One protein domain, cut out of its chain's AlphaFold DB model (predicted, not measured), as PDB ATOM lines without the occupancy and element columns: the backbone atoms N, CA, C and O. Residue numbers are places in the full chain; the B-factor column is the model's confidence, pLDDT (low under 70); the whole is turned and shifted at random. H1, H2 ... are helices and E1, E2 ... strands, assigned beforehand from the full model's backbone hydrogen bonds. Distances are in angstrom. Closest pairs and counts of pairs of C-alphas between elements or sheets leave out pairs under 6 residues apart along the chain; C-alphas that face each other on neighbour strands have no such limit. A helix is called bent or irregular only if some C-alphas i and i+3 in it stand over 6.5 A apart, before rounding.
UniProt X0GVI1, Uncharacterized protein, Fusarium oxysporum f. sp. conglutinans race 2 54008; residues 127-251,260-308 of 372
ATOM      1  N   ASN A 127      -7.453 -26.791 -33.283       89.00
ATOM      2  CA  ASN A 127      -8.443 -27.199 -34.272       89.00
ATOM      3  C   ASN A 127      -7.989 -28.418 -35.090       89.00
ATOM      4  O   ASN A 127      -8.767 -29.349 -35.294       89.00
ATOM      5  N   ALA A 128      -6.717 -28.428 -35.506       90.00
ATOM      6  CA  ALA A 128      -6.166 -29.510 -36.307       90.00
ATOM      7  C   ALA A 128      -6.256 -30.863 -35.601       90.00
ATOM      8  O   ALA A 128      -6.609 -31.851 -36.239       90.00
ATOM      9  N   ALA A 129      -5.988 -30.918 -34.295       92.81
ATOM     10  CA  ALA A 129      -6.109 -32.142 -33.514       92.81
ATOM     11  C   ALA A 129      -7.564 -32.635 -33.435       92.81
ATOM     12  O   ALA A 129      -7.802 -33.816 -33.665       92.81
ATOM     13  N   VAL A 130      -8.541 -31.754 -33.188       92.62
ATOM     14  CA  VAL A 130      -9.961 -32.146 -33.069       92.62
ATOM     15  C   VAL A 130     -10.532 -32.652 -34.396       92.62
ATOM     16  O   VAL A 130     -11.117 -33.733 -34.435       92.62
ATOM     17  N   CYS A 131     -10.317 -31.937 -35.503       88.50
ATOM     18  CA  CYS A 131     -10.775 -32.404 -36.815       88.50
ATOM     19  C   CYS A 131     -10.036 -33.681 -37.259       88.50
ATOM     20  O   CYS A 131     -10.651 -34.574 -37.838       88.50
ATOM     21  N   THR A 132      -8.742 -33.816 -36.934       89.50
ATOM     22  CA  THR A 132      -7.988 -35.059 -37.184       89.50
ATOM     23  C   THR A 132      -8.535 -36.227 -36.362       89.50
ATOM     24  O   THR A 132      -8.667 -37.317 -36.906       89.50
ATOM     25  N   TYR A 133      -8.891 -36.015 -35.088       91.69
ATOM     26  CA  TYR A 133      -9.483 -37.047 -34.232       91.69
ATOM     27  C   TYR A 133     -10.778 -37.603 -34.830       91.69
ATOM     28  O   TYR A 133     -10.951 -38.815 -34.911       91.69
ATOM     29  N   TRP A 134     -11.687 -36.735 -35.281       88.31
ATOM     30  CA  TRP A 134     -12.953 -37.192 -35.857       88.31
ATOM     31  C   TRP A 134     -12.808 -37.856 -37.226       88.31
ATOM     32  O   TRP A 134     -13.600 -38.742 -37.534       88.31
ATOM     33  N   HIS A 135     -11.813 -37.460 -38.026       82.50
ATOM     34  CA  HIS A 135     -11.519 -38.083 -39.320       82.50
ATOM     35  C   HIS A 135     -10.843 -39.452 -39.184       82.50
ATOM     36  O   HIS A 135     -11.267 -40.423 -39.797       82.50
ATOM     37  N   ALA A 136      -9.796 -39.541 -38.362       82.19
ATOM     38  CA  ALA A 136      -8.920 -40.711 -38.271       82.19
ATOM     39  C   ALA A 136      -9.501 -41.878 -37.445       82.19
ATOM     40  O   ALA A 136      -8.775 -42.808 -37.096       82.19
ATOM     41  N   ARG A 137     -10.790 -41.820 -37.088       85.06
ATOM     42  CA  ARG A 137     -11.493 -42.878 -36.357       85.06
ATOM     43  C   ARG A 137     -12.007 -43.949 -37.302       85.06
ATOM     44  O   ARG A 137     -12.596 -43.644 -38.333       85.06
ATOM     45  N   GLU A 138     -11.893 -45.196 -36.866       79.69
ATOM     46  CA  GLU A 138     -12.449 -46.368 -37.540       79.69
ATOM     47  C   GLU A 138     -13.362 -47.169 -36.596       79.69
ATOM     48  O   GLU A 138     -13.291 -47.034 -35.370       79.69
ATOM     49  N   ASP A 139     -14.246 -47.989 -37.167       80.81
ATOM     50  CA  ASP A 139     -15.020 -49.000 -36.448       80.81
ATOM     51  C   ASP A 139     -14.227 -50.312 -36.288       80.81
ATOM     52  O   ASP A 139     -13.052 -50.424 -36.640       80.81
ATOM     53  N   LYS A 140     -14.887 -51.341 -35.743       80.44
ATOM     54  CA  LYS A 140     -14.297 -52.674 -35.541       80.44
ATOM     55  C   LYS A 140     -13.921 -53.389 -36.848       80.44
ATOM     56  O   LYS A 140     -13.126 -54.323 -36.794       80.44
ATOM     57  N   ASP A 141     -14.468 -52.964 -37.988       79.75
ATOM     58  CA  ASP A 141     -14.169 -53.509 -39.315       79.75
ATOM     59  C   ASP A 141     -13.061 -52.710 -40.036       79.75
ATOM     60  O   ASP A 141     -12.745 -53.011 -41.190       79.75
ATOM     61  N   GLY A 142     -12.490 -51.677 -39.400       73.75
ATOM     62  CA  GLY A 142     -11.530 -50.762 -40.027       73.75
ATOM     63  C   GLY A 142     -12.173 -49.776 -41.010       73.75
ATOM     64  O   GLY A 142     -11.504 -49.264 -41.909       73.75
ATOM     65  N   LYS A 143     -13.488 -49.531 -40.912       74.50
ATOM     66  CA  LYS A 143     -14.174 -48.535 -41.749       74.50
ATOM     67  C   LYS A 143     -14.163 -47.179 -41.049       74.50
ATOM     68  O   LYS A 143     -14.467 -47.134 -39.861       74.50
ATOM     69  N   PRO A 144     -13.898 -46.070 -41.758       73.06
ATOM     70  CA  PRO A 144     -13.943 -44.734 -41.179       73.06
ATOM     71  C   PRO A 144     -15.287 -44.390 -40.515       73.06
ATOM     72  O   PRO A 144     -16.351 -44.630 -41.092       73.06
ATOM     73  N   VAL A 145     -15.238 -43.775 -39.331       77.69
ATOM     74  CA  VAL A 145     -16.407 -43.386 -38.526       77.69
ATOM     75  C   VAL A 145     -16.384 -41.888 -38.258       77.69
ATOM     76  O   VAL A 145     -15.570 -41.393 -37.478       77.69
ATOM     77  N   ALA A 146     -17.349 -41.181 -38.843       74.38
ATOM     78  CA  ALA A 146     -17.550 -39.755 -38.623       74.38
ATOM     79  C   ALA A 146     -17.836 -39.408 -37.146       74.38
ATOM     80  O   ALA A 146     -18.131 -40.260 -36.299       74.38
ATOM     81  N   ARG A 147     -17.813 -38.110 -36.841       85.25
ATOM     82  CA  ARG A 147     -18.379 -37.561 -35.604       85.25
ATOM     83  C   ARG A 147     -19.875 -37.932 -35.488       85.25
ATOM     84  O   ARG A 147     -20.598 -37.741 -36.468       85.25
ATOM     85  N   PRO A 148     -20.374 -38.416 -34.332       86.81
ATOM     86  CA  PRO A 148     -21.796 -38.729 -34.161       86.81
ATOM     87  C   PRO A 148     -22.626 -37.443 -33.985       86.81
ATOM     88  O   PRO A 148     -22.828 -36.932 -32.885       86.81
ATOM     89  N   TYR A 149     -23.052 -36.846 -35.101       81.06
ATOM     90  CA  TYR A 149     -23.708 -35.527 -35.127       81.06
ATOM     91  C   TYR A 149     -25.080 -35.461 -34.445       81.06
ATOM     92  O   TYR A 149     -25.561 -34.362 -34.179       81.06
ATOM     93  N   ASP A 150     -25.725 -36.599 -34.214       84.62
ATOM     94  CA  ASP A 150     -27.059 -36.735 -33.628       84.62
ATOM     95  C   ASP A 150     -27.050 -36.853 -32.093       84.62
ATOM     96  O   ASP A 150     -28.075 -36.623 -31.449       84.62
ATOM     97  N   GLU A 151     -25.896 -37.142 -31.482       87.50
ATOM     98  CA  GLU A 151     -25.772 -37.290 -30.025       87.50
ATOM     99  C   GLU A 151     -25.776 -35.948 -29.266       87.50
ATOM    100  O   GLU A 151     -26.187 -35.891 -28.097       87.50
ATOM    101  N   VAL A 152     -25.338 -34.868 -29.927       86.44
ATOM    102  CA  VAL A 152     -25.106 -33.529 -29.354       86.44
ATOM    103  C   VAL A 152     -25.617 -32.429 -30.289       86.44
ATOM    104  O   VAL A 152     -25.552 -32.572 -31.508       86.44
ATOM    105  N   ASP A 153     -26.075 -31.297 -29.748       79.88
ATOM    106  CA  ASP A 153     -26.457 -30.157 -30.593       79.88
ATOM    107  C   ASP A 153     -25.198 -29.543 -31.246       79.88
ATOM    108  O   ASP A 153     -24.224 -29.264 -30.535       79.88
ATOM    109  N   PRO A 154     -25.157 -29.312 -32.572       78.62
ATOM    110  CA  PRO A 154     -24.045 -28.609 -33.200       78.62
ATOM    111  C   PRO A 154     -23.873 -27.194 -32.633       78.62
ATOM    112  O   PRO A 154     -24.802 -26.385 -32.640       78.62
ATOM    113  N   HIS A 155     -22.659 -26.882 -32.184       79.19
ATOM    114  CA  HIS A 155     -22.274 -25.555 -31.704       79.19
ATOM    115  C   HIS A 155     -21.406 -24.848 -32.749       79.19
ATOM    116  O   HIS A 155     -20.561 -25.487 -33.373       79.19
ATOM    117  N   VAL A 156     -21.592 -23.539 -32.934       76.81
ATOM    118  CA  VAL A 156     -20.649 -22.718 -33.707       76.81
ATOM    119  C   VAL A 156     -19.438 -22.426 -32.826       76.81
ATOM    120  O   VAL A 156     -19.588 -21.853 -31.747       76.81
ATOM    121  N   LEU A 157     -18.247 -22.792 -33.296       77.81
ATOM    122  CA  LEU A 157     -16.986 -22.440 -32.647       77.81
ATOM    123  C   LEU A 157     -16.489 -21.063 -33.096       77.81
ATOM    124  O   LEU A 157     -16.051 -20.250 -32.285       77.81
ATOM    125  N   LYS A 158     -16.526 -20.823 -34.410       75.81
ATOM    126  CA  LYS A 158     -15.795 -19.733 -35.063       75.81
ATOM    127  C   LYS A 158     -16.583 -19.185 -36.245       75.81
ATOM    128  O   LYS A 158     -17.135 -19.948 -37.033       75.81
ATOM    129  N   ILE A 159     -16.578 -17.868 -36.412       72.19
ATOM    130  CA  ILE A 159     -16.969 -17.213 -37.664       72.19
ATOM    131  C   ILE A 159     -15.703 -17.037 -38.508       72.19
ATOM    132  O   ILE A 159     -14.729 -16.435 -38.053       72.19
ATOM    133  N   ILE A 160     -15.713 -17.569 -39.729       73.69
ATOM    134  CA  ILE A 160     -14.616 -17.430 -40.694       73.69
ATOM    135  C   ILE A 160     -14.779 -16.130 -41.488       73.69
ATOM    136  O   ILE A 160     -13.843 -15.334 -41.583       73.69
ATOM    137  N   GLU A 161     -15.987 -15.887 -42.003       74.94
ATOM    138  CA  GLU A 161     -16.346 -14.724 -42.820       74.94
ATOM    139  C   GLU A 161     -17.795 -14.298 -42.532       74.94
ATOM    140  O   GLU A 161     -18.644 -15.124 -42.184       74.94
ATOM    141  N   TYR A 162     -18.097 -13.013 -42.718       74.06
ATOM    142  CA  TYR A 162     -19.458 -12.482 -42.723       74.06
ATOM    143  C   TYR A 162     -19.748 -11.775 -44.052       74.06
ATOM    144  O   TYR A 162     -19.088 -10.801 -44.411       74.06
ATOM    145  N   GLN A 163     -20.760 -12.254 -44.776       74.38
ATOM    146  CA  GLN A 163     -21.251 -11.655 -46.014       74.38
ATOM    147  C   GLN A 163     -22.388 -10.681 -45.688       74.38
ATOM    148  O   GLN A 163     -23.567 -11.029 -45.768       74.38
ATOM    149  N   GLU A 164     -22.015  -9.447 -45.339       74.00
ATOM    150  CA  GLU A 164     -22.921  -8.366 -44.915       74.00
ATOM    151  C   GLU A 164     -24.118  -8.168 -45.860       74.00
ATOM    152  O   GLU A 164     -25.261  -8.140 -45.415       74.00
ATOM    153  N   LEU A 165     -23.879  -8.149 -47.178       77.31
ATOM    154  CA  LEU A 165     -24.920  -7.984 -48.205       77.31
ATOM    155  C   LEU A 165     -25.981  -9.103 -48.234       77.31
ATOM    156  O   LEU A 165     -26.998  -8.949 -48.910       77.31
ATOM    157  N   LYS A 166     -25.745 -10.230 -47.554       77.88
ATOM    158  CA  LYS A 166     -26.670 -11.371 -47.464       77.88
ATOM    159  C   LYS A 166     -27.108 -11.686 -46.027       77.88
ATOM    160  O   LYS A 166     -27.890 -12.616 -45.859       77.88
ATOM    161  N   ASP A 167     -26.585 -10.976 -45.020       81.50
ATOM    162  CA  ASP A 167     -26.660 -11.346 -43.592       81.50
ATOM    163  C   ASP A 167     -26.342 -12.841 -43.365       81.50
ATOM    164  O   ASP A 167     -27.094 -13.575 -42.723       81.50
ATOM    165  N   GLN A 168     -25.241 -13.320 -43.960       80.25
ATOM    166  CA  GLN A 168     -24.809 -14.720 -43.879       80.25
ATOM    167  C   GLN A 168     -23.425 -14.844 -43.249       80.25
ATOM    168  O   GLN A 168     -22.476 -14.188 -43.673       80.25
ATOM    169  N   PHE A 169     -23.299 -15.743 -42.277       76.62
ATOM    170  CA  PHE A 169     -22.029 -16.108 -41.657       76.62
ATOM    171  C   PHE A 169     -21.517 -17.413 -42.254       76.62
ATOM    172  O   PHE A 169     -22.234 -18.413 -42.258       76.62
ATOM    173  N   TRP A 170     -20.271 -17.420 -42.716       78.56
ATOM    174  CA  TRP A 170     -19.532 -18.651 -42.967       78.56
ATOM    175  C   TRP A 170     -18.901 -19.088 -41.643       78.56
ATOM    176  O   TRP A 170     -18.055 -18.378 -41.093       78.56
ATOM    177  N   VAL A 171     -19.353 -20.218 -41.100       76.75
ATOM    178  CA  VAL A 171     -18.984 -20.668 -39.750       76.75
ATOM    179  C   VAL A 171     -18.237 -21.995 -39.741       76.75
ATOM    180  O   VAL A 171     -18.406 -22.834 -40.627       76.75
ATOM    181  N   GLN A 172     -17.457 -22.190 -38.679       80.56
ATOM    182  CA  GLN A 172     -16.975 -23.486 -38.237       80.56
ATOM    183  C   GLN A 172     -17.878 -24.030 -37.139       80.56
ATOM    184  O   GLN A 172     -18.043 -23.390 -36.094       80.56
ATOM    185  N   MET A 173     -18.416 -25.226 -37.356       82.81
ATOM    186  CA  MET A 173     -19.041 -25.989 -36.284       82.81
ATOM    187  C   MET A 173     -17.975 -26.731 -35.490       82.81
ATOM    188  O   MET A 173     -16.935 -27.117 -36.028       82.81
ATOM    189  N   VAL A 174     -18.241 -26.945 -34.207       84.81
ATOM    190  CA  VAL A 174     -17.389 -27.794 -33.378       84.81
ATOM    191  C   VAL A 174     -17.360 -29.207 -33.990       84.81
ATOM    192  O   VAL A 174     -18.412 -29.784 -34.269       84.81
ATOM    193  N   GLY A 175     -16.157 -29.718 -34.245       80.00
ATOM    194  CA  GLY A 175     -15.873 -30.987 -34.912       80.00
ATOM    195  C   GLY A 175     -15.760 -30.933 -36.443       80.00
ATOM    196  O   GLY A 175     -15.105 -31.803 -37.015       80.00
ATOM    197  N   ASP A 176     -16.313 -29.911 -37.108       79.81
ATOM    198  CA  ASP A 176     -16.349 -29.833 -38.577       79.81
ATOM    199  C   ASP A 176     -15.076 -29.169 -39.151       79.81
ATOM    200  O   ASP A 176     -14.796 -27.998 -38.847       79.81
ATOM    201  N   PRO A 177     -14.319 -29.844 -40.039       76.38
ATOM    202  CA  PRO A 177     -13.407 -29.160 -40.945       76.38
ATOM    203  C   PRO A 177     -14.207 -28.460 -42.050       76.38
ATOM    204  O   PRO A 177     -15.286 -28.902 -42.450       76.38
ATOM    205  N   ILE A 178     -13.657 -27.375 -42.580       73.56
ATOM    206  CA  ILE A 178     -14.287 -26.566 -43.622       73.56
ATOM    207  C   ILE A 178     -13.501 -26.712 -44.922       73.56
ATOM    208  O   ILE A 178     -12.285 -26.824 -44.910       73.56
ATOM    209  N   PHE A 179     -14.158 -26.617 -46.072       68.19
ATOM    210  CA  PHE A 179     -13.463 -26.405 -47.339       68.19
ATOM    211  C   PHE A 179     -13.902 -25.067 -47.932       68.19
ATOM    212  O   PHE A 179     -15.096 -24.834 -48.110       68.19
ATOM    213  N   HIS A 180     -12.958 -24.161 -48.205       63.62
ATOM    214  CA  HIS A 180     -13.266 -22.856 -48.800       63.62
ATOM    215  C   HIS A 180     -14.066 -23.023 -50.115       63.62
ATOM    216  O   HIS A 180     -13.714 -23.885 -50.923       63.62
ATOM    217  N   PRO A 181     -15.108 -22.207 -50.396       62.03
ATOM    218  CA  PRO A 181     -15.950 -22.368 -51.589       62.03
ATOM    219  C   PRO A 181     -15.175 -22.513 -52.907       62.03
ATOM    220  O   PRO A 181     -15.574 -23.274 -53.784       62.03
ATOM    221  N   GLY A 182     -14.046 -21.807 -53.029       61.69
ATOM    222  CA  GLY A 182     -13.174 -21.844 -54.204       61.69
ATOM    223  C   GLY A 182     -12.371 -23.137 -54.404       61.69
ATOM    224  O   GLY A 182     -11.889 -23.341 -55.511       61.69
ATOM    225  N   ILE A 183     -12.237 -24.005 -53.389       58.97
ATOM    226  CA  ILE A 183     -11.533 -25.300 -53.509       58.97
ATOM    227  C   ILE A 183     -12.484 -26.500 -53.645       58.97
ATOM    228  O   ILE A 183     -12.039 -27.570 -54.054       58.97
ATOM    229  N   ILE A 184     -13.789 -26.331 -53.374       63.28
ATOM    230  CA  ILE A 184     -14.804 -27.400 -53.497       63.28
ATOM    231  C   ILE A 184     -14.764 -28.102 -54.866       63.28
ATOM    232  O   ILE A 184     -14.726 -29.332 -54.866       63.28
ATOM    233  N   PRO A 185     -14.695 -27.400 -56.020       63.50
ATOM    234  CA  PRO A 185     -14.661 -28.073 -57.321       63.50
ATOM    235  C   PRO A 185     -13.457 -29.012 -57.475       63.50
ATOM    236  O   PRO A 185     -13.589 -30.104 -58.012       63.50
ATOM    237  N   SER A 186     -12.294 -28.626 -56.941       59.88
ATOM    238  CA  SER A 186     -11.081 -29.447 -56.984       59.88
ATOM    239  C   SER A 186     -11.155 -30.678 -56.080       59.88
ATOM    240  O   SER A 186     -10.461 -31.651 -56.350       59.88
ATOM    241  N   ILE A 187     -11.982 -30.649 -55.030       57.56
ATOM    242  CA  ILE A 187     -12.220 -31.779 -54.115       57.56
ATOM    243  C   ILE A 187     -13.251 -32.746 -54.707       57.56
ATOM    244  O   ILE A 187     -13.088 -33.958 -54.600       57.56
ATOM    245  N   GLU A 188     -14.283 -32.231 -55.385       59.28
ATOM    246  CA  GLU A 188     -15.260 -33.050 -56.121       59.28
ATOM    247  C   GLU A 188     -14.609 -33.853 -57.273       59.28
ATOM    248  O   GLU A 188     -15.139 -34.890 -57.676       59.28
ATOM    249  N   GLU A 189     -13.443 -33.411 -57.764       55.94
ATOM    250  CA  GLU A 189     -12.605 -34.104 -58.756       55.94
ATOM    251  C   GLU A 189     -11.631 -35.146 -58.169       55.94
ATOM    252  O   GLU A 189     -10.994 -35.882 -58.933       55.94
ATOM    253  N   TRP A 190     -11.477 -35.242 -56.842       56.94
ATOM    254  CA  TRP A 190     -10.576 -36.233 -56.242       56.94
ATOM    255  C   TRP A 190     -11.049 -37.668 -56.494       56.94
ATOM    256  O   TRP A 190     -12.240 -37.916 -56.709       56.94
ATOM    257  N   PRO A 191     -10.131 -38.657 -56.437       46.25
ATOM    258  CA  PRO A 191     -10.529 -40.051 -56.391       46.25
ATOM    259  C   PRO A 191     -11.524 -40.238 -55.248       46.25
ATOM    260  O   PRO A 191     -11.188 -40.008 -54.088       46.25
ATOM    261  N   LYS A 192     -12.746 -40.661 -55.582       49.81
ATOM    262  CA  LYS A 192     -13.706 -41.139 -54.591       49.81
ATOM    263  C   LYS A 192     -13.154 -42.424 -53.989       49.81
ATOM    264  O   LYS A 192     -13.431 -43.519 -54.482       49.81
ATOM    265  N   GLU A 193     -12.340 -42.287 -52.948       44.97
ATOM    266  CA  GLU A 193     -12.139 -43.377 -52.008       44.97
ATOM    267  C   GLU A 193     -13.523 -43.825 -51.523       44.97
ATOM    268  O   GLU A 193     -14.397 -42.978 -51.315       44.97
ATOM    269  N   PRO A 194     -13.770 -45.135 -51.364       41.16
ATOM    270  CA  PRO A 194     -15.124 -45.672 -51.198       41.16
ATOM    271  C   PRO A 194     -15.895 -45.118 -49.986       41.16
ATOM    272  O   PRO A 194     -17.109 -45.283 -49.920       41.16
ATOM    273  N   ASN A 195     -15.204 -44.438 -49.065       45.72
ATOM    274  CA  ASN A 195     -15.742 -43.909 -47.817       45.72
ATOM    275  C   ASN A 195     -15.735 -42.365 -47.745       45.72
ATOM    276  O   ASN A 195     -16.190 -41.808 -46.748       45.72
ATOM    277  N   SER A 196     -15.247 -41.649 -48.772       41.16
ATOM    278  CA  SER A 196     -15.102 -40.183 -48.714       41.16
ATOM    279  C   SER A 196     -16.445 -39.458 -48.555       41.16
ATOM    280  O   SER A 196     -16.546 -38.490 -47.812       41.16
ATOM    281  N   GLU A 197     -17.515 -39.949 -49.185       39.84
ATOM    282  CA  GLU A 197     -18.841 -39.306 -49.143       39.84
ATOM    283  C   GLU A 197     -19.519 -39.321 -47.756       39.84
ATOM    284  O   GLU A 197     -20.486 -38.592 -47.552       39.84
ATOM    285  N   ILE A 198     -19.030 -40.126 -46.803       41.88
ATOM    286  CA  ILE A 198     -19.705 -40.391 -45.517       41.88
ATOM    287  C   ILE A 198     -19.225 -39.457 -44.389       41.88
ATOM    288  O   ILE A 198     -19.948 -39.234 -43.419       41.88
ATOM    289  N   LEU A 199     -18.015 -38.900 -44.495       49.78
ATOM    290  CA  LEU A 199     -17.291 -38.386 -43.323       49.78
ATOM    291  C   LEU A 199     -17.415 -36.878 -43.077       49.78
ATOM    292  O   LEU A 199     -17.210 -36.433 -41.947       49.78
ATOM    293  N   PHE A 200     -17.771 -36.082 -44.094       53.00
ATOM    294  CA  PHE A 200     -17.644 -34.623 -44.018       53.00
ATOM    295  C   PHE A 200     -18.837 -33.837 -44.537       53.00
ATOM    296  O   PHE A 200     -19.354 -34.058 -45.634       53.00
ATOM    297  N   ARG A 201     -19.158 -32.766 -43.807       53.88
ATOM    298  CA  ARG A 201     -19.906 -31.624 -44.337       53.88
ATOM    299  C   ARG A 201     -18.975 -30.768 -45.199       53.88
ATOM    300  O   ARG A 201     -18.611 -29.659 -44.835       53.88
ATOM    301  N   TYR A 202     -18.609 -31.288 -46.373       51.97
ATOM    302  CA  TYR A 202     -17.693 -30.636 -47.323       51.97
ATOM    303  C   TYR A 202     -18.091 -29.210 -47.729       51.97
ATOM    304  O   TYR A 202     -17.261 -28.442 -48.210       51.97
ATOM    305  N   LYS A 203     -19.372 -28.856 -47.586       55.69
ATOM    306  CA  LYS A 203     -19.889 -27.547 -47.972       55.69
ATOM    307  C   LYS A 203     -19.821 -26.581 -46.785       55.69
ATOM    308  O   LYS A 203     -20.392 -26.896 -45.742       55.69
ATOM    309  N   PRO A 204     -19.213 -25.390 -46.961       58.97
ATOM    310  CA  PRO A 204     -19.401 -24.218 -46.119       58.97
ATOM    311  C   PRO A 204     -20.819 -24.127 -45.581       58.97
ATOM    312  O   PRO A 204     -21.771 -23.922 -46.340       58.97
ATOM    313  N   THR A 205     -20.957 -24.277 -44.266       69.06
ATOM    314  CA  THR A 205     -22.237 -24.031 -43.616       69.06
ATOM    315  C   THR A 205     -22.394 -22.521 -43.515       69.06
ATOM    316  O   THR A 205     -21.793 -21.867 -42.663       69.06
ATOM    317  N   TYR A 206     -23.159 -21.960 -44.451       74.25
ATOM    318  CA  TYR A 206     -23.650 -20.594 -44.352       74.25
ATOM    319  C   TYR A 206     -24.861 -20.580 -43.426       74.25
ATOM    320  O   TYR A 206     -25.875 -21.206 -43.732       74.25
ATOM    321  N   MET A 207     -24.760 -19.853 -42.318       76.12
ATOM    322  CA  MET A 207     -25.870 -19.637 -41.393       76.12
ATOM    323  C   MET A 207     -26.440 -18.237 -41.567       76.12
ATOM    324  O   MET A 207     -25.698 -17.272 -41.767       76.12
ATOM    325  N   ALA A 208     -27.764 -18.117 -41.476       83.19
ATOM    326  CA  ALA A 208     -28.417 -16.815 -41.478       83.19
ATOM    327  C   ALA A 208     -28.067 -16.060 -40.190       83.19
ATOM    328  O   ALA A 208     -28.088 -16.633 -39.099       83.19
ATOM    329  N   GLY A 209     -27.796 -14.759 -40.281       79.56
ATOM    330  CA  GLY A 209     -27.416 -13.967 -39.116       79.56
ATOM    331  C   GLY A 209     -28.469 -13.969 -38.014       79.56
ATOM    332  O   GLY A 209     -28.117 -13.961 -36.839       79.56
ATOM    333  N   ALA A 210     -29.755 -14.058 -38.365       83.00
ATOM    334  CA  ALA A 210     -30.836 -14.215 -37.394       83.00
ATOM    335  C   ALA A 210     -30.709 -15.510 -36.568       83.00
ATOM    336  O   ALA A 210     -30.810 -15.450 -35.346       83.00
ATOM    337  N   GLU A 211     -30.415 -16.643 -37.214       81.62
ATOM    338  CA  GLU A 211     -30.202 -17.939 -36.556       81.62
ATOM    339  C   GLU A 211     -28.987 -17.878 -35.622       81.62
ATOM    340  O   GLU A 211     -29.082 -18.256 -34.451       81.62
ATOM    341  N   VAL A 212     -27.873 -17.299 -36.093       77.44
ATOM    342  CA  VAL A 212     -26.659 -17.148 -35.277       77.44
ATOM    343  C   VAL A 212     -26.917 -16.272 -34.044       77.44
ATOM    344  O   VAL A 212     -26.555 -16.641 -32.922       77.44
ATOM    345  N   ARG A 213     -27.610 -15.140 -34.236       79.56
ATOM    346  CA  ARG A 213     -28.014 -14.183 -33.186       79.56
ATOM    347  C   ARG A 213     -29.133 -14.685 -32.270       79.56
ATOM    348  O   ARG A 213     -29.449 -14.010 -31.285       79.56
ATOM    349  N   GLU A 214     -29.758 -15.819 -32.561       82.06
ATOM    350  CA  GLU A 214     -30.754 -16.444 -31.689       82.06
ATOM    351  C   GLU A 214     -30.141 -17.603 -30.904       82.06
ATOM    352  O   GLU A 214     -30.145 -17.572 -29.671       82.06
ATOM    353  N   LYS A 215     -29.548 -18.575 -31.605       77.44
ATOM    354  CA  LYS A 215     -29.067 -19.829 -31.020       77.44
ATOM    355  C   LYS A 215     -27.755 -19.678 -30.236       77.44
ATOM    356  O   LYS A 215     -27.606 -20.311 -29.194       77.44
ATOM    357  N   TRP A 216     -26.851 -18.787 -30.658       77.69
ATOM    358  CA  TRP A 216     -25.543 -18.564 -30.009       77.69
ATOM    359  C   TRP A 216     -25.349 -17.107 -29.552       77.69
ATOM    360  O   TRP A 216     -24.281 -16.514 -29.704       77.69
ATOM    361  N   ARG A 217     -26.390 -16.507 -28.946       72.44
ATOM    362  CA  ARG A 217     -26.348 -15.139 -28.374       72.44
ATOM    363  C   ARG A 217     -25.127 -14.818 -27.501       72.44
ATOM    364  O   ARG A 217     -24.631 -13.697 -27.630       72.44
ATOM    365  N   PRO A 218     -24.671 -15.701 -26.586       69.25
ATOM    366  CA  PRO A 218     -23.503 -15.414 -25.756       69.25
ATOM    367  C   PRO A 218     -22.243 -15.223 -26.601       69.25
ATOM    368  O   PRO A 218     -21.557 -14.215 -26.451       69.25
ATOM    369  N   GLN A 219     -21.994 -16.147 -27.531       66.62
ATOM    370  CA  GLN A 219     -20.822 -16.143 -28.398       66.62
ATOM    371  C   GLN A 219     -20.882 -15.026 -29.455       66.62
ATOM    372  O   GLN A 219     -19.873 -14.395 -29.758       66.62
ATOM    373  N   TYR A 220     -22.076 -14.690 -29.958       65.56
ATOM    374  CA  TYR A 220     -22.250 -13.591 -30.911       65.56
ATOM    375  C   TYR A 220     -21.707 -12.254 -30.383       65.56
ATOM    376  O   TYR A 220     -21.061 -11.524 -31.127       65.56
ATOM    377  N   LYS A 221     -21.895 -11.942 -29.092       64.31
ATOM    378  CA  LYS A 221     -21.398 -10.685 -28.498       64.31
ATOM    379  C   LYS A 221     -19.867 -10.583 -28.482       64.31
ATOM    380  O   LYS A 221     -19.325  -9.498 -28.691       64.31
ATOM    381  N   THR A 222     -19.167 -11.689 -28.231       61.03
ATOM    382  CA  THR A 222     -17.695 -11.743 -28.279       61.03
ATOM    383  C   THR A 222     -17.164 -11.749 -29.716       61.03
ATOM    384  O   THR A 222     -16.073 -11.237 -29.971       61.03
ATOM    385  N   TRP A 223     -17.936 -12.251 -30.683       62.62
ATOM    386  CA  TRP A 223     -17.578 -12.186 -32.103       62.62
ATOM    387  C   TRP A 223     -17.802 -10.799 -32.723       62.62
ATOM    388  O   TRP A 223     -16.913 -10.305 -33.408       62.62
ATOM    389  N   ASP A 224     -18.915 -10.121 -32.437       55.66
ATOM    390  CA  ASP A 224     -19.262  -8.786 -32.980       55.66
ATOM    391  C   ASP A 224     -18.183  -7.717 -32.681       55.66
ATOM    392  O   ASP A 224     -17.970  -6.767 -33.431       55.66
ATOM    393  N   THR A 225     -17.422  -7.921 -31.603       50.66
ATOM    394  CA  THR A 225     -16.303  -7.063 -31.179       50.66
ATOM    395  C   THR A 225     -14.931  -7.469 -31.740       50.66
ATOM    396  O   THR A 225     -13.972  -6.715 -31.580       50.66
ATOM    397  N   SER A 226     -14.811  -8.619 -32.416       50.50
ATOM    398  CA  SER A 226     -13.533  -9.189 -32.891       50.50
ATOM    399  C   SER A 226     -13.531  -9.735 -34.334       50.50
ATOM    400  O   SER A 226     -12.481 -10.154 -34.828       50.50
ATOM    401  N   ALA A 227     -14.669  -9.731 -35.039       44.19
ATOM    402  CA  ALA A 227     -14.868 -10.431 -36.314       44.19
ATOM    403  C   ALA A 227     -14.302  -9.711 -37.558       44.19
ATOM    404  O   ALA A 227     -15.026  -9.354 -38.487       44.19
ATOM    405  N   LYS A 228     -12.973  -9.570 -37.629       44.53
ATOM    406  CA  LYS A 228     -12.250  -9.397 -38.901       44.53
ATOM    407  C   LYS A 228     -11.268 -10.555 -39.082       44.53
ATOM    408  O   LYS A 228     -10.165 -10.500 -38.556       44.53
ATOM    409  N   SER A 229     -11.718 -11.593 -39.802       50.94
ATOM    410  CA  SER A 229     -10.946 -12.767 -40.261       50.94
ATOM    411  C   SER A 229     -10.033 -13.418 -39.206       50.94
ATOM    412  O   SER A 229      -8.856 -13.082 -39.099       50.94
ATOM    413  N   GLN A 230     -10.552 -14.401 -38.459       54.41
ATOM    414  CA  GLN A 230      -9.787 -15.113 -37.418       54.41
ATOM    415  C   GLN A 230      -9.084 -16.403 -37.890       54.41
ATOM    416  O   GLN A 230      -8.489 -17.100 -37.071       54.41
ATOM    417  N   GLY A 231      -9.184 -16.793 -39.164       54.88
ATOM    418  CA  GLY A 231      -8.417 -17.912 -39.733       54.88
ATOM    419  C   GLY A 231      -7.404 -17.395 -40.745       54.88
ATOM    420  O   GLY A 231      -7.803 -16.706 -41.683       54.88
ATOM    421  N   GLN A 232      -6.123 -17.712 -40.562       64.25
ATOM    422  CA  GLN A 232      -5.133 -17.480 -41.609       64.25
ATOM    423  C   GLN A 232      -5.296 -18.556 -42.698       64.25
ATOM    424  O   GLN A 232      -5.625 -19.699 -42.377       64.25
ATOM    425  N   PRO A 233      -5.073 -18.233 -43.987       62.25
ATOM    426  CA  PRO A 233      -5.146 -19.214 -45.076       62.25
ATOM    427  C   PRO A 233      -4.284 -20.465 -44.844       62.25
ATOM    428  O   PRO A 233      -4.694 -21.563 -45.225       62.25
ATOM    429  N   ASP A 234      -3.145 -20.261 -44.177       70.31
ATOM    430  CA  ASP A 234      -2.074 -21.233 -43.940       70.31
ATOM    431  C   ASP A 234      -2.263 -22.041 -42.635       70.31
ATOM    432  O   ASP A 234      -1.433 -22.888 -42.301       70.31
ATOM    433  N   ASP A 235      -3.344 -21.799 -41.880       79.62
ATOM    434  CA  ASP A 235      -3.655 -22.558 -40.665       79.62
ATOM    435  C   ASP A 235      -4.050 -24.007 -41.027       79.62
ATOM    436  O   ASP A 235      -4.934 -24.254 -41.857       79.62
ATOM    437  N   LEU A 236      -3.405 -24.989 -40.387       85.81
ATOM    438  CA  LEU A 236      -3.715 -26.410 -40.577       85.81
ATOM    439  C   LEU A 236      -5.107 -26.743 -40.012       85.81
ATOM    440  O   LEU A 236      -5.407 -26.457 -38.851       85.81
ATOM    441  N   GLN A 237      -5.934 -27.421 -40.809       84.25
ATOM    442  CA  GLN A 237      -7.256 -27.901 -40.403       84.25
ATOM    443  C   GLN A 237      -7.295 -29.362 -39.981       84.25
ATOM    444  O   GLN A 237      -8.026 -29.670 -39.052       84.25
ATOM    445  N   MET A 238      -6.575 -30.260 -40.657       86.44
ATOM    446  CA  MET A 238      -6.437 -31.662 -40.240       86.44
ATOM    447  C   MET A 238      -5.336 -32.387 -41.014       86.44
ATOM    448  O   MET A 238      -4.991 -32.018 -42.140       86.44
ATOM    449  N   VAL A 239      -4.839 -33.473 -40.424       86.25
ATOM    450  CA  VAL A 239      -4.135 -34.526 -41.158       86.25
ATOM    451  C   VAL A 239      -5.191 -35.340 -41.908       86.25
ATOM    452  O   VAL A 239      -6.004 -36.017 -41.287       86.25
ATOM    453  N   PHE A 240      -5.210 -35.244 -43.239       78.44
ATOM    454  CA  PHE A 240      -6.239 -35.869 -44.078       78.44
ATOM    455  C   PHE A 240      -5.929 -37.332 -44.420       78.44
ATOM    456  O   PHE A 240      -6.819 -38.105 -44.755       78.44
ATOM    457  N   GLY A 241      -4.669 -37.739 -44.339       78.69
ATOM    458  CA  GLY A 241      -4.282 -39.120 -44.582       78.69
ATOM    459  C   GLY A 241      -2.778 -39.267 -44.654       78.69
ATOM    460  O   GLY A 241      -2.038 -38.281 -44.605       78.69
ATOM    461  N   HIS A 242      -2.325 -40.502 -44.802       83.19
ATOM    462  CA  HIS A 242      -0.912 -40.826 -44.866       83.19
ATOM    463  C   HIS A 242      -0.639 -41.859 -45.962       83.19
ATOM    464  O   HIS A 242      -1.543 -42.556 -46.420       83.19
ATOM    465  N   ARG A 243       0.613 -41.934 -46.410       73.62
ATOM    466  CA  ARG A 243       1.110 -43.012 -47.266       73.62
ATOM    467  C   ARG A 243       2.506 -43.422 -46.835       73.62
ATOM    468  O   ARG A 243       3.326 -42.580 -46.468       73.62
ATOM    469  N   LYS A 244       2.805 -44.708 -46.961       73.56
ATOM    470  CA  LYS A 244       4.147 -45.254 -46.765       73.56
ATOM    471  C   LYS A 244       5.097 -44.833 -47.889       73.56
ATOM    472  O   LYS A 244       4.788 -44.963 -49.076       73.56
ATOM    473  N   LEU A 245       6.283 -44.354 -47.521       68.38
ATOM    474  CA  LEU A 245       7.315 -43.914 -48.455       68.38
ATOM    475  C   LEU A 245       8.051 -45.119 -49.063       68.38
ATOM    476  O   LEU A 245       9.082 -45.587 -48.572       68.38
ATOM    477  N   CYS A 246       7.540 -45.619 -50.183       50.12
ATOM    478  CA  CYS A 246       8.198 -46.678 -50.938       50.12
ATOM    479  C   CYS A 246       9.480 -46.167 -51.634       50.12
ATOM    480  O   CYS A 246       9.414 -45.571 -52.705       50.12
ATOM    481  N   PHE A 247      10.632 -46.525 -51.045       50.91
ATOM    482  CA  PHE A 247      12.022 -46.544 -51.554       50.91
ATOM    483  C   PHE A 247      13.055 -45.498 -51.097       50.91
ATOM    484  O   PHE A 247      12.901 -44.282 -51.172       50.91
ATOM    485  N   ARG A 248      14.246 -46.055 -50.810       44.44
ATOM    486  CA  ARG A 248      15.552 -45.389 -50.693       44.44
ATOM    487  C   ARG A 248      15.896 -44.575 -51.952       44.44
ATOM    488  O   ARG A 248      16.583 -45.072 -52.849       44.44
ATOM    489  N   ARG A 249      15.512 -43.299 -52.007       38.59
ATOM    490  CA  ARG A 249      16.004 -42.381 -53.046       38.59
ATOM    491  C   ARG A 249      17.482 -42.066 -52.785       38.59
ATOM    492  O   ARG A 249      17.830 -41.403 -51.811       38.59
ATOM    493  N   LYS A 250      18.378 -42.560 -53.646       41.09
ATOM    494  CA  LYS A 250      19.836 -42.374 -53.523       41.09
ATOM    495  C   LYS A 250      20.244 -40.952 -53.954       41.09
ATOM    496  O   LYS A 250      20.823 -40.759 -55.020       41.09
ATOM    497  N   MET A 251      19.930 -39.953 -53.126       34.91
ATOM    498  CA  MET A 251      20.314 -38.541 -53.301       34.91
ATOM    499  C   MET A 251      21.810 -38.327 -52.982       34.91
ATOM    500  O   MET A 251      22.200 -37.674 -52.015       34.91
ATOM    501  N   LEU A 260       9.187 -42.498 -42.478       66.75
ATOM    502  CA  LEU A 260       8.588 -43.687 -43.116       66.75
ATOM    503  C   LEU A 260       7.334 -43.328 -43.912       66.75
ATOM    504  O   LEU A 260       6.947 -44.070 -44.814       66.75
ATOM    505  N   PHE A 261       6.702 -42.212 -43.555       76.62
ATOM    506  CA  PHE A 261       5.406 -41.798 -44.052       76.62
ATOM    507  C   PHE A 261       5.456 -40.368 -44.588       76.62
ATOM    508  O   PHE A 261       6.204 -39.518 -44.091       76.62
ATOM    509  N   GLU A 262       4.620 -40.107 -45.585       81.50
ATOM    510  CA  GLU A 262       4.236 -38.756 -45.976       81.50
ATOM    511  C   GLU A 262       2.737 -38.567 -45.736       81.50
ATOM    512  O   GLU A 262       1.963 -39.517 -45.853       81.50
ATOM    513  N   PHE A 263       2.323 -37.338 -45.451       82.31
ATOM    514  CA  PHE A 263       0.951 -37.000 -45.085       82.31
ATOM    515  C   PHE A 263       0.324 -36.042 -46.081       82.31
ATOM    516  O   PHE A 263       0.961 -35.084 -46.518       82.31
ATOM    517  N   SER A 264      -0.948 -36.287 -46.378       82.31
ATOM    518  CA  SER A 264      -1.836 -35.309 -46.993       82.31
ATOM    519  C   SER A 264      -2.412 -34.424 -45.887       82.31
ATOM    520  O   SER A 264      -2.886 -34.928 -44.865       82.31
ATOM    521  N   LEU A 265      -2.344 -33.107 -46.069       84.25
ATOM    522  CA  LEU A 265      -2.747 -32.105 -45.080       84.25
ATOM    523  C   LEU A 265      -3.816 -31.189 -45.666       84.25
ATOM    524  O   LEU A 265      -3.665 -30.715 -46.791       84.25
ATOM    525  N   LEU A 266      -4.864 -30.904 -44.893       79.69
ATOM    526  CA  LEU A 266      -5.870 -29.905 -45.245       79.69
ATOM    527  C   LEU A 266      -5.606 -28.596 -44.496       79.69
ATOM    528  O   LEU A 266      -5.444 -28.609 -43.276       79.69
ATOM    529  N   TYR A 267      -5.661 -27.475 -45.211       80.19
ATOM    530  CA  TYR A 267      -5.558 -26.107 -44.686       80.19
ATOM    531  C   TYR A 267      -6.871 -25.345 -44.930       80.19
ATOM    532  O   TYR A 267      -7.725 -25.831 -45.672       80.19
ATOM    533  N   PHE A 268      -7.090 -24.182 -44.303       72.81
ATOM    534  CA  PHE A 268      -8.386 -23.475 -44.394       72.81
ATOM    535  C   PHE A 268      -8.765 -23.043 -45.818       72.81
ATOM    536  O   PHE A 268      -9.912 -23.237 -46.230       72.81
ATOM    537  N   ASN A 269      -7.812 -22.500 -46.580       65.62
ATOM    538  CA  ASN A 269      -8.070 -21.953 -47.920       65.62
ATOM    539  C   ASN A 269      -7.275 -22.635 -49.047       65.62
ATOM    540  O   ASN A 269      -7.350 -22.190 -50.191       65.62
ATOM    541  N   MET A 270      -6.547 -23.716 -48.751       65.38
ATOM    542  CA  MET A 270      -5.793 -24.485 -49.744       65.38
ATOM    543  C   MET A 270      -6.308 -25.918 -49.828       65.38
ATOM    544  O   MET A 270      -6.587 -26.559 -48.812       65.38
ATOM    545  N   ALA A 271      -6.382 -26.439 -51.051       60.81
ATOM    546  CA  ALA A 271      -6.460 -27.879 -51.243       60.81
ATOM    547  C   ALA A 271      -5.153 -28.532 -50.729       60.81
ATOM    548  O   ALA A 271      -4.106 -27.885 -50.750       60.81
ATOM    549  N   PRO A 272      -5.181 -29.804 -50.297       65.38
ATOM    550  CA  PRO A 272      -4.001 -30.641 -50.113       65.38
ATOM    551  C   PRO A 272      -3.081 -30.663 -51.346       65.38
ATOM    552  O   PRO A 272      -3.210 -31.493 -52.249       65.38
ATOM    553  N   GLU A 273      -2.115 -29.745 -51.383       61.78
ATOM    554  CA  GLU A 273      -1.102 -29.645 -52.434       61.78
ATOM    555  C   GLU A 273       0.041 -30.642 -52.187       61.78
ATOM    556  O   GLU A 273       1.192 -30.297 -51.925       61.78
ATOM    557  N   GLY A 274      -0.298 -31.926 -52.306       70.25
ATOM    558  CA  GLY A 274       0.652 -33.030 -52.272       70.25
ATOM    559  C   GLY A 274       0.836 -33.667 -50.897       70.25
ATOM    560  O   GLY A 274      -0.107 -33.831 -50.129       70.25
ATOM    561  N   PHE A 275       2.059 -34.136 -50.655       79.31
ATOM    562  CA  PHE A 275       2.413 -35.014 -49.546       79.31
ATOM    563  C   PHE A 275       3.665 -34.483 -48.843       79.31
ATOM    564  O   PHE A 275       4.666 -34.192 -49.500       79.31
ATOM    565  N   PHE A 276       3.606 -34.379 -47.517       81.88
ATOM    566  CA  PHE A 276       4.642 -33.776 -46.676       81.88
ATOM    567  C   PHE A 276       5.301 -34.820 -45.774       81.88
ATOM    568  O   PHE A 276       4.620 -35.711 -45.268       81.88
ATOM    569  N   GLY A 277       6.614 -34.728 -45.553       77.44
ATOM    570  CA  GLY A 277       7.340 -35.701 -44.739       77.44
ATOM    571  C   GLY A 277       6.889 -35.684 -43.277       77.44
ATOM    572  O   GLY A 277       6.674 -34.620 -42.703       77.44
ATOM    573  N   GLU A 278       6.791 -36.857 -42.644       79.06
ATOM    574  CA  GLU A 278       6.369 -37.005 -41.238       79.06
ATOM    575  C   GLU A 278       7.081 -36.039 -40.270       79.06
ATOM    576  O   GLU A 278       6.457 -35.477 -39.373       79.06
ATOM    577  N   SER A 279       8.385 -35.814 -40.465       73.50
ATOM    578  CA  SER A 279       9.186 -34.892 -39.648       73.50
ATOM    579  C   SER A 279       8.802 -33.423 -39.839       73.50
ATOM    580  O   SER A 279       8.856 -32.660 -38.877       73.50
ATOM    581  N   ASP A 280       8.396 -33.034 -41.048       80.25
ATOM    582  CA  ASP A 280       7.967 -31.671 -41.358       80.25
ATOM    583  C   ASP A 280       6.604 -31.413 -40.700       80.25
ATOM    584  O   ASP A 280       6.460 -30.469 -39.924       80.25
ATOM    585  N   VAL A 281       5.648 -32.336 -40.873       82.62
ATOM    586  CA  VAL A 281       4.321 -32.273 -40.235       82.62
ATOM    587  C   VAL A 281       4.418 -32.255 -38.709       82.62
ATOM    588  O   VAL A 281       3.730 -31.468 -38.060       82.62
ATOM    589  N   HIS A 282       5.315 -33.060 -38.131       81.88
ATOM    590  CA  HIS A 282       5.585 -33.057 -36.693       81.88
ATOM    591  C   HIS A 282       6.060 -31.682 -36.199       81.88
ATOM    592  O   HIS A 282       5.653 -31.241 -35.127       81.88
ATOM    593  N   SER A 283       6.882 -30.987 -36.994       77.69
ATOM    594  CA  SER A 283       7.371 -29.642 -36.668       77.69
ATOM    595  C   SER A 283       6.304 -28.547 -36.807       77.69
ATOM    596  O   SER A 283       6.386 -27.536 -36.114       77.69
ATOM    597  N   TRP A 284       5.303 -28.745 -37.673       83.81
ATOM    598  CA  TRP A 284       4.233 -27.774 -37.932       83.81
ATOM    599  C   TRP A 284       3.061 -27.919 -36.960       83.81
ATOM    600  O   TRP A 284       2.585 -26.927 -36.417       83.81
ATOM    601  N   ASN A 285       2.594 -29.148 -36.718       88.00
ATOM    602  CA  ASN A 285       1.564 -29.432 -35.719       88.00
ATOM    603  C   ASN A 285       1.706 -30.859 -35.172       88.00
ATOM    604  O   ASN A 285       1.049 -31.803 -35.624       88.00
ATOM    605  N   PHE A 286       2.564 -31.005 -34.161       86.94
ATOM    606  CA  PHE A 286       2.825 -32.293 -33.519       86.94
ATOM    607  C   PHE A 286       1.543 -32.934 -32.957       86.94
ATOM    608  O   PHE A 286       1.353 -34.136 -33.116       86.94
ATOM    609  N   VAL A 287       0.646 -32.151 -32.339       90.94
ATOM    610  CA  VAL A 287      -0.555 -32.670 -31.656       90.94
ATOM    611  C   VAL A 287      -1.515 -33.321 -32.650       90.94
ATOM    612  O   VAL A 287      -2.063 -34.385 -32.364       90.94
ATOM    613  N   ALA A 288      -1.698 -32.724 -33.832       91.62
ATOM    614  CA  ALA A 288      -2.522 -33.304 -34.888       91.62
ATOM    615  C   ALA A 288      -1.918 -34.618 -35.414       91.62
ATOM    616  O   ALA A 288      -2.628 -35.617 -35.513       91.62
ATOM    617  N   LEU A 289      -0.602 -34.659 -35.653       88.88
ATOM    618  CA  LEU A 289       0.096 -35.881 -36.072       88.88
ATOM    619  C   LEU A 289       0.023 -36.994 -35.011       88.88
ATOM    620  O   LEU A 289      -0.193 -38.157 -35.345       88.88
ATOM    621  N   MET A 290       0.182 -36.651 -33.733       88.19
ATOM    622  CA  MET A 290       0.055 -37.607 -32.632       88.19
ATOM    623  C   MET A 290      -1.378 -38.114 -32.488       88.19
ATOM    624  O   MET A 290      -1.595 -39.311 -32.337       88.19
ATOM    625  N   THR A 291      -2.360 -37.224 -32.618       92.12
ATOM    626  CA  THR A 291      -3.784 -37.576 -32.597       92.12
ATOM    627  C   THR A 291      -4.152 -38.508 -33.753       92.12
ATOM    628  O   THR A 291      -4.859 -39.484 -33.520       92.12
ATOM    629  N   TYR A 292      -3.619 -38.291 -34.963       88.69
ATOM    630  CA  TYR A 292      -3.790 -39.213 -36.095       88.69
ATOM    631  C   TYR A 292      -3.337 -40.633 -35.726       88.69
ATOM    632  O   TYR A 292      -4.109 -41.588 -35.810       88.69
ATOM    633  N   TRP A 293      -2.106 -40.768 -35.225       84.94
ATOM    634  CA  TRP A 293      -1.545 -42.071 -34.873       84.94
ATOM    635  C   TRP A 293      -2.201 -42.740 -33.662       84.94
ATOM    636  O   TRP A 293      -2.274 -43.963 -33.629       84.94
ATOM    637  N   HIS A 294      -2.694 -41.980 -32.683       84.25
ATOM    638  CA  HIS A 294      -3.414 -42.542 -31.535       84.25
ATOM    639  C   HIS A 294      -4.904 -42.802 -31.799       84.25
ATOM    640  O   HIS A 294      -5.524 -43.511 -31.010       84.25
ATOM    641  N   SER A 295      -5.463 -42.293 -32.904       79.94
ATOM    642  CA  SER A 295      -6.820 -42.642 -33.357       79.94
ATOM    643  C   SER A 295      -6.865 -44.023 -34.026       79.94
ATOM    644  O   SER A 295      -7.855 -44.732 -33.869       79.94
ATOM    645  N   ASN A 296      -5.769 -44.446 -34.674       70.25
ATOM    646  CA  ASN A 296      -5.568 -45.819 -35.150       70.25
ATOM    647  C   ASN A 296      -4.134 -46.324 -34.834       70.25
ATOM    648  O   ASN A 296      -3.248 -46.292 -35.698       70.25
ATOM    649  N   PRO A 297      -3.866 -46.794 -33.597       61.12
ATOM    650  CA  PRO A 297      -2.517 -47.180 -33.157       61.12
ATOM    651  C   PRO A 297      -1.977 -48.441 -33.848       61.12
ATOM    652  O   PRO A 297      -0.759 -48.653 -33.927       61.12
ATOM    653  N   GLU A 298      -2.865 -49.285 -34.378       63.62
ATOM    654  CA  GLU A 298      -2.469 -50.483 -35.110       63.62
ATOM    655  C   GLU A 298      -1.902 -50.151 -36.493       63.62
ATOM    656  O   GLU A 298      -0.966 -50.821 -36.925       63.62
ATOM    657  N   LEU A 299      -2.401 -49.100 -37.151       64.69
ATOM    658  CA  LEU A 299      -1.987 -48.658 -38.489       64.69
ATOM    659  C   LEU A 299      -0.473 -48.403 -38.565       64.69
ATOM    660  O   LEU A 299       0.238 -49.037 -39.347       64.69
ATOM    661  N   ARG A 300       0.047 -47.570 -37.650       63.78
ATOM    662  CA  ARG A 300       1.486 -47.257 -37.533       63.78
ATOM    663  C   ARG A 300       2.335 -48.513 -37.356       63.78
ATOM    664  O   ARG A 300       3.411 -48.632 -37.942       63.78
ATOM    665  N   THR A 301       1.852 -49.442 -36.538       58.12
ATOM    666  CA  THR A 301       2.583 -50.650 -36.143       58.12
ATOM    667  C   THR A 301       2.591 -51.676 -37.277       58.12
ATOM    668  O   THR A 301       3.670 -52.114 -37.686       58.12
ATOM    669  N   LYS A 302       1.417 -51.986 -37.847       59.28
ATOM    670  CA  LYS A 302       1.231 -52.885 -38.998       59.28
ATOM    671  C   LYS A 302       2.072 -52.416 -40.187       59.28
ATOM    672  O   LYS A 302       2.922 -53.167 -40.661       59.28
ATOM    673  N   GLU A 303       1.931 -51.154 -40.597       55.56
ATOM    674  CA  GLU A 303       2.652 -50.631 -41.761       55.56
ATOM    675  C   GLU A 303       4.170 -50.512 -41.544       55.56
ATOM    676  O   GLU A 303       4.936 -50.681 -42.499       55.56
ATOM    677  N   SER A 304       4.649 -50.281 -40.313       51.09
ATOM    678  CA  SER A 304       6.097 -50.239 -40.042       51.09
ATOM    679  C   SER A 304       6.788 -51.604 -40.176       51.09
ATOM    680  O   SER A 304       7.934 -51.671 -40.629       51.09
ATOM    681  N   ASN A 305       6.091 -52.696 -39.846       42.94
ATOM    682  CA  ASN A 305       6.681 -54.035 -39.754       42.94
ATOM    683  C   ASN A 305       6.937 -54.692 -41.123       42.94
ATOM    684  O   ASN A 305       7.735 -55.620 -41.233       42.94
ATOM    685  N   GLU A 306       6.299 -54.209 -42.188       45.59
ATOM    686  CA  GLU A 306       6.220 -54.926 -43.468       45.59
ATOM    687  C   GLU A 306       7.472 -54.914 -44.367       45.59
ATOM    688  O   GLU A 306       7.456 -55.634 -45.359       45.59
ATOM    689  N   THR A 307       8.507 -54.097 -44.099       40.00
ATOM    690  CA  THR A 307       9.916 -54.193 -44.614       40.00
ATOM    691  C   THR A 307      10.668 -52.849 -44.550       40.00
ATOM    692  O   THR A 307      11.226 -52.358 -45.535       40.00
ATOM    693  N   ALA A 308      10.768 -52.242 -43.366       35.28
ATOM    694  CA  ALA A 308      11.730 -51.164 -43.147       35.28
ATOM    695  C   ALA A 308      12.465 -51.347 -41.818       35.28
ATOM    696  O   ALA A 308      11.889 -51.184 -40.749       35.28
TER     697      ALA A 308
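Overview. This is residues 127 to 251 and 260 to 308 of the 372 residues of an uncharacterized protein of Fusarium oxysporum f. sp. conglutinans race 2 54008 (UniProt X0GVI1). The domain is two lobes side by side along its longest axis: in one, a ribbon of two strands, E4 and E5, has helices H1 and H6 packed over one face, and in the other, a small twisted sheet, E1, E2 and E3, has H4 and H5 beside it. Between E2 and E3 the chain makes a loose excursion with the short helices H2 and H3, and H7 follows H6 at the far end of the first lobe. The printed part has 174 residues with seven named helices and five named strands, in the order H1 E1 E2 H2 H3 E3 H4 H5 E4 E5 H6 H7. Both sheets are antiparallel, in the orders E1 - E2 - E3 and E4 - E5, and the class is mixed, helices and strands. The whole is compact, with a radius of gyration of the C-alphas of 18.0 A and spans of 57 by 38 by 29 A.

Arrangement. H1, residues 127 to 135, touches H6, residues 278 to 295, with closest C-alphas those of Ala 129 and Ala 288, 4.0 A apart. They run the same way at a steep tilt of 44 degrees. H6 is irregular: C-alphas 284 and 287 are 9.3 A apart, and it has a kink of 122 degrees near residue 285. The closest C-alphas of H1 and E4, residues 236 to 244, are those of Ala 128 and Met 238, 4.5 A apart. E4 is antiparallel to E5, residues 261 to 267, at 156 degrees; N 240 and O 264 are within hydrogen-bond range at 2.9 A. E1, residues 156 to 163, and E2, residues 168 to 173, form an antiparallel hairpin, with N 160 and O 170 2.8 A apart; E1 bends by 67 degrees at residue 160. E2 is the inner strand and E3, residues 205 to 208, an edge strand antiparallel to it, with N 169 and O 207 2.9 A apart. H4, residues 209 to 215, is on this sheet at a height of 7.6 A, over none of its strands. H5, residues 217 to 224, only grazes the sheet. H4 and H5 are close but not clearly touching, with closest C-alphas those of Arg 213 and Tyr 220, 6.2 A apart. H2, residues 184 to 188, is apart from H3, residues 196 to 199. H7, residues 297 to 305, is close to H6 but not clearly touching it, with the C-alphas of Trp 293 and Arg 300 closest at 6.6 A. Every O i to N i+4 pair is within hydrogen-bond range in H1, H2 and H4, against 2 of 4 in H5, 12 of 14 in H6 and 4 of 5 in H7; H3 is too short for such a pair.

Along the chain. H1 begins at C-alpha 127, (-8.443, -27.199, -34.272), and is 12.4 A long. E1 measures 16.6 A and E2 14.8 A; E3 measures 9.7 A and ends at C-alpha 208, (-28.417, -16.815, -41.478). H2 and H3 are short, 6.2 A and 6.1 A, and H4 and H5 measure 10.1 A and 10.6 A. E4 measures 21.3 A, E5 19.2 A and H6 16.4 A. H7, 13.2 A long, ends at C-alpha 305, (6.681, -54.035, -39.754).

Size, cuts and confidence. The two C-alphas farthest apart are those of Glu 214 and Lys 250, at 60.9 A. Residues 252 to 259 are cut out, and C-alphas 251 and 260 are 16.4 A apart across the cut. The links H1 to E1, with 20 residues, and H5 to E4, with 11, are long. The mean pLDDT of the printed part is 70.8, and 68 residues are under 70, among them residues 179 to 205, 218 to 233 and 297 to 308.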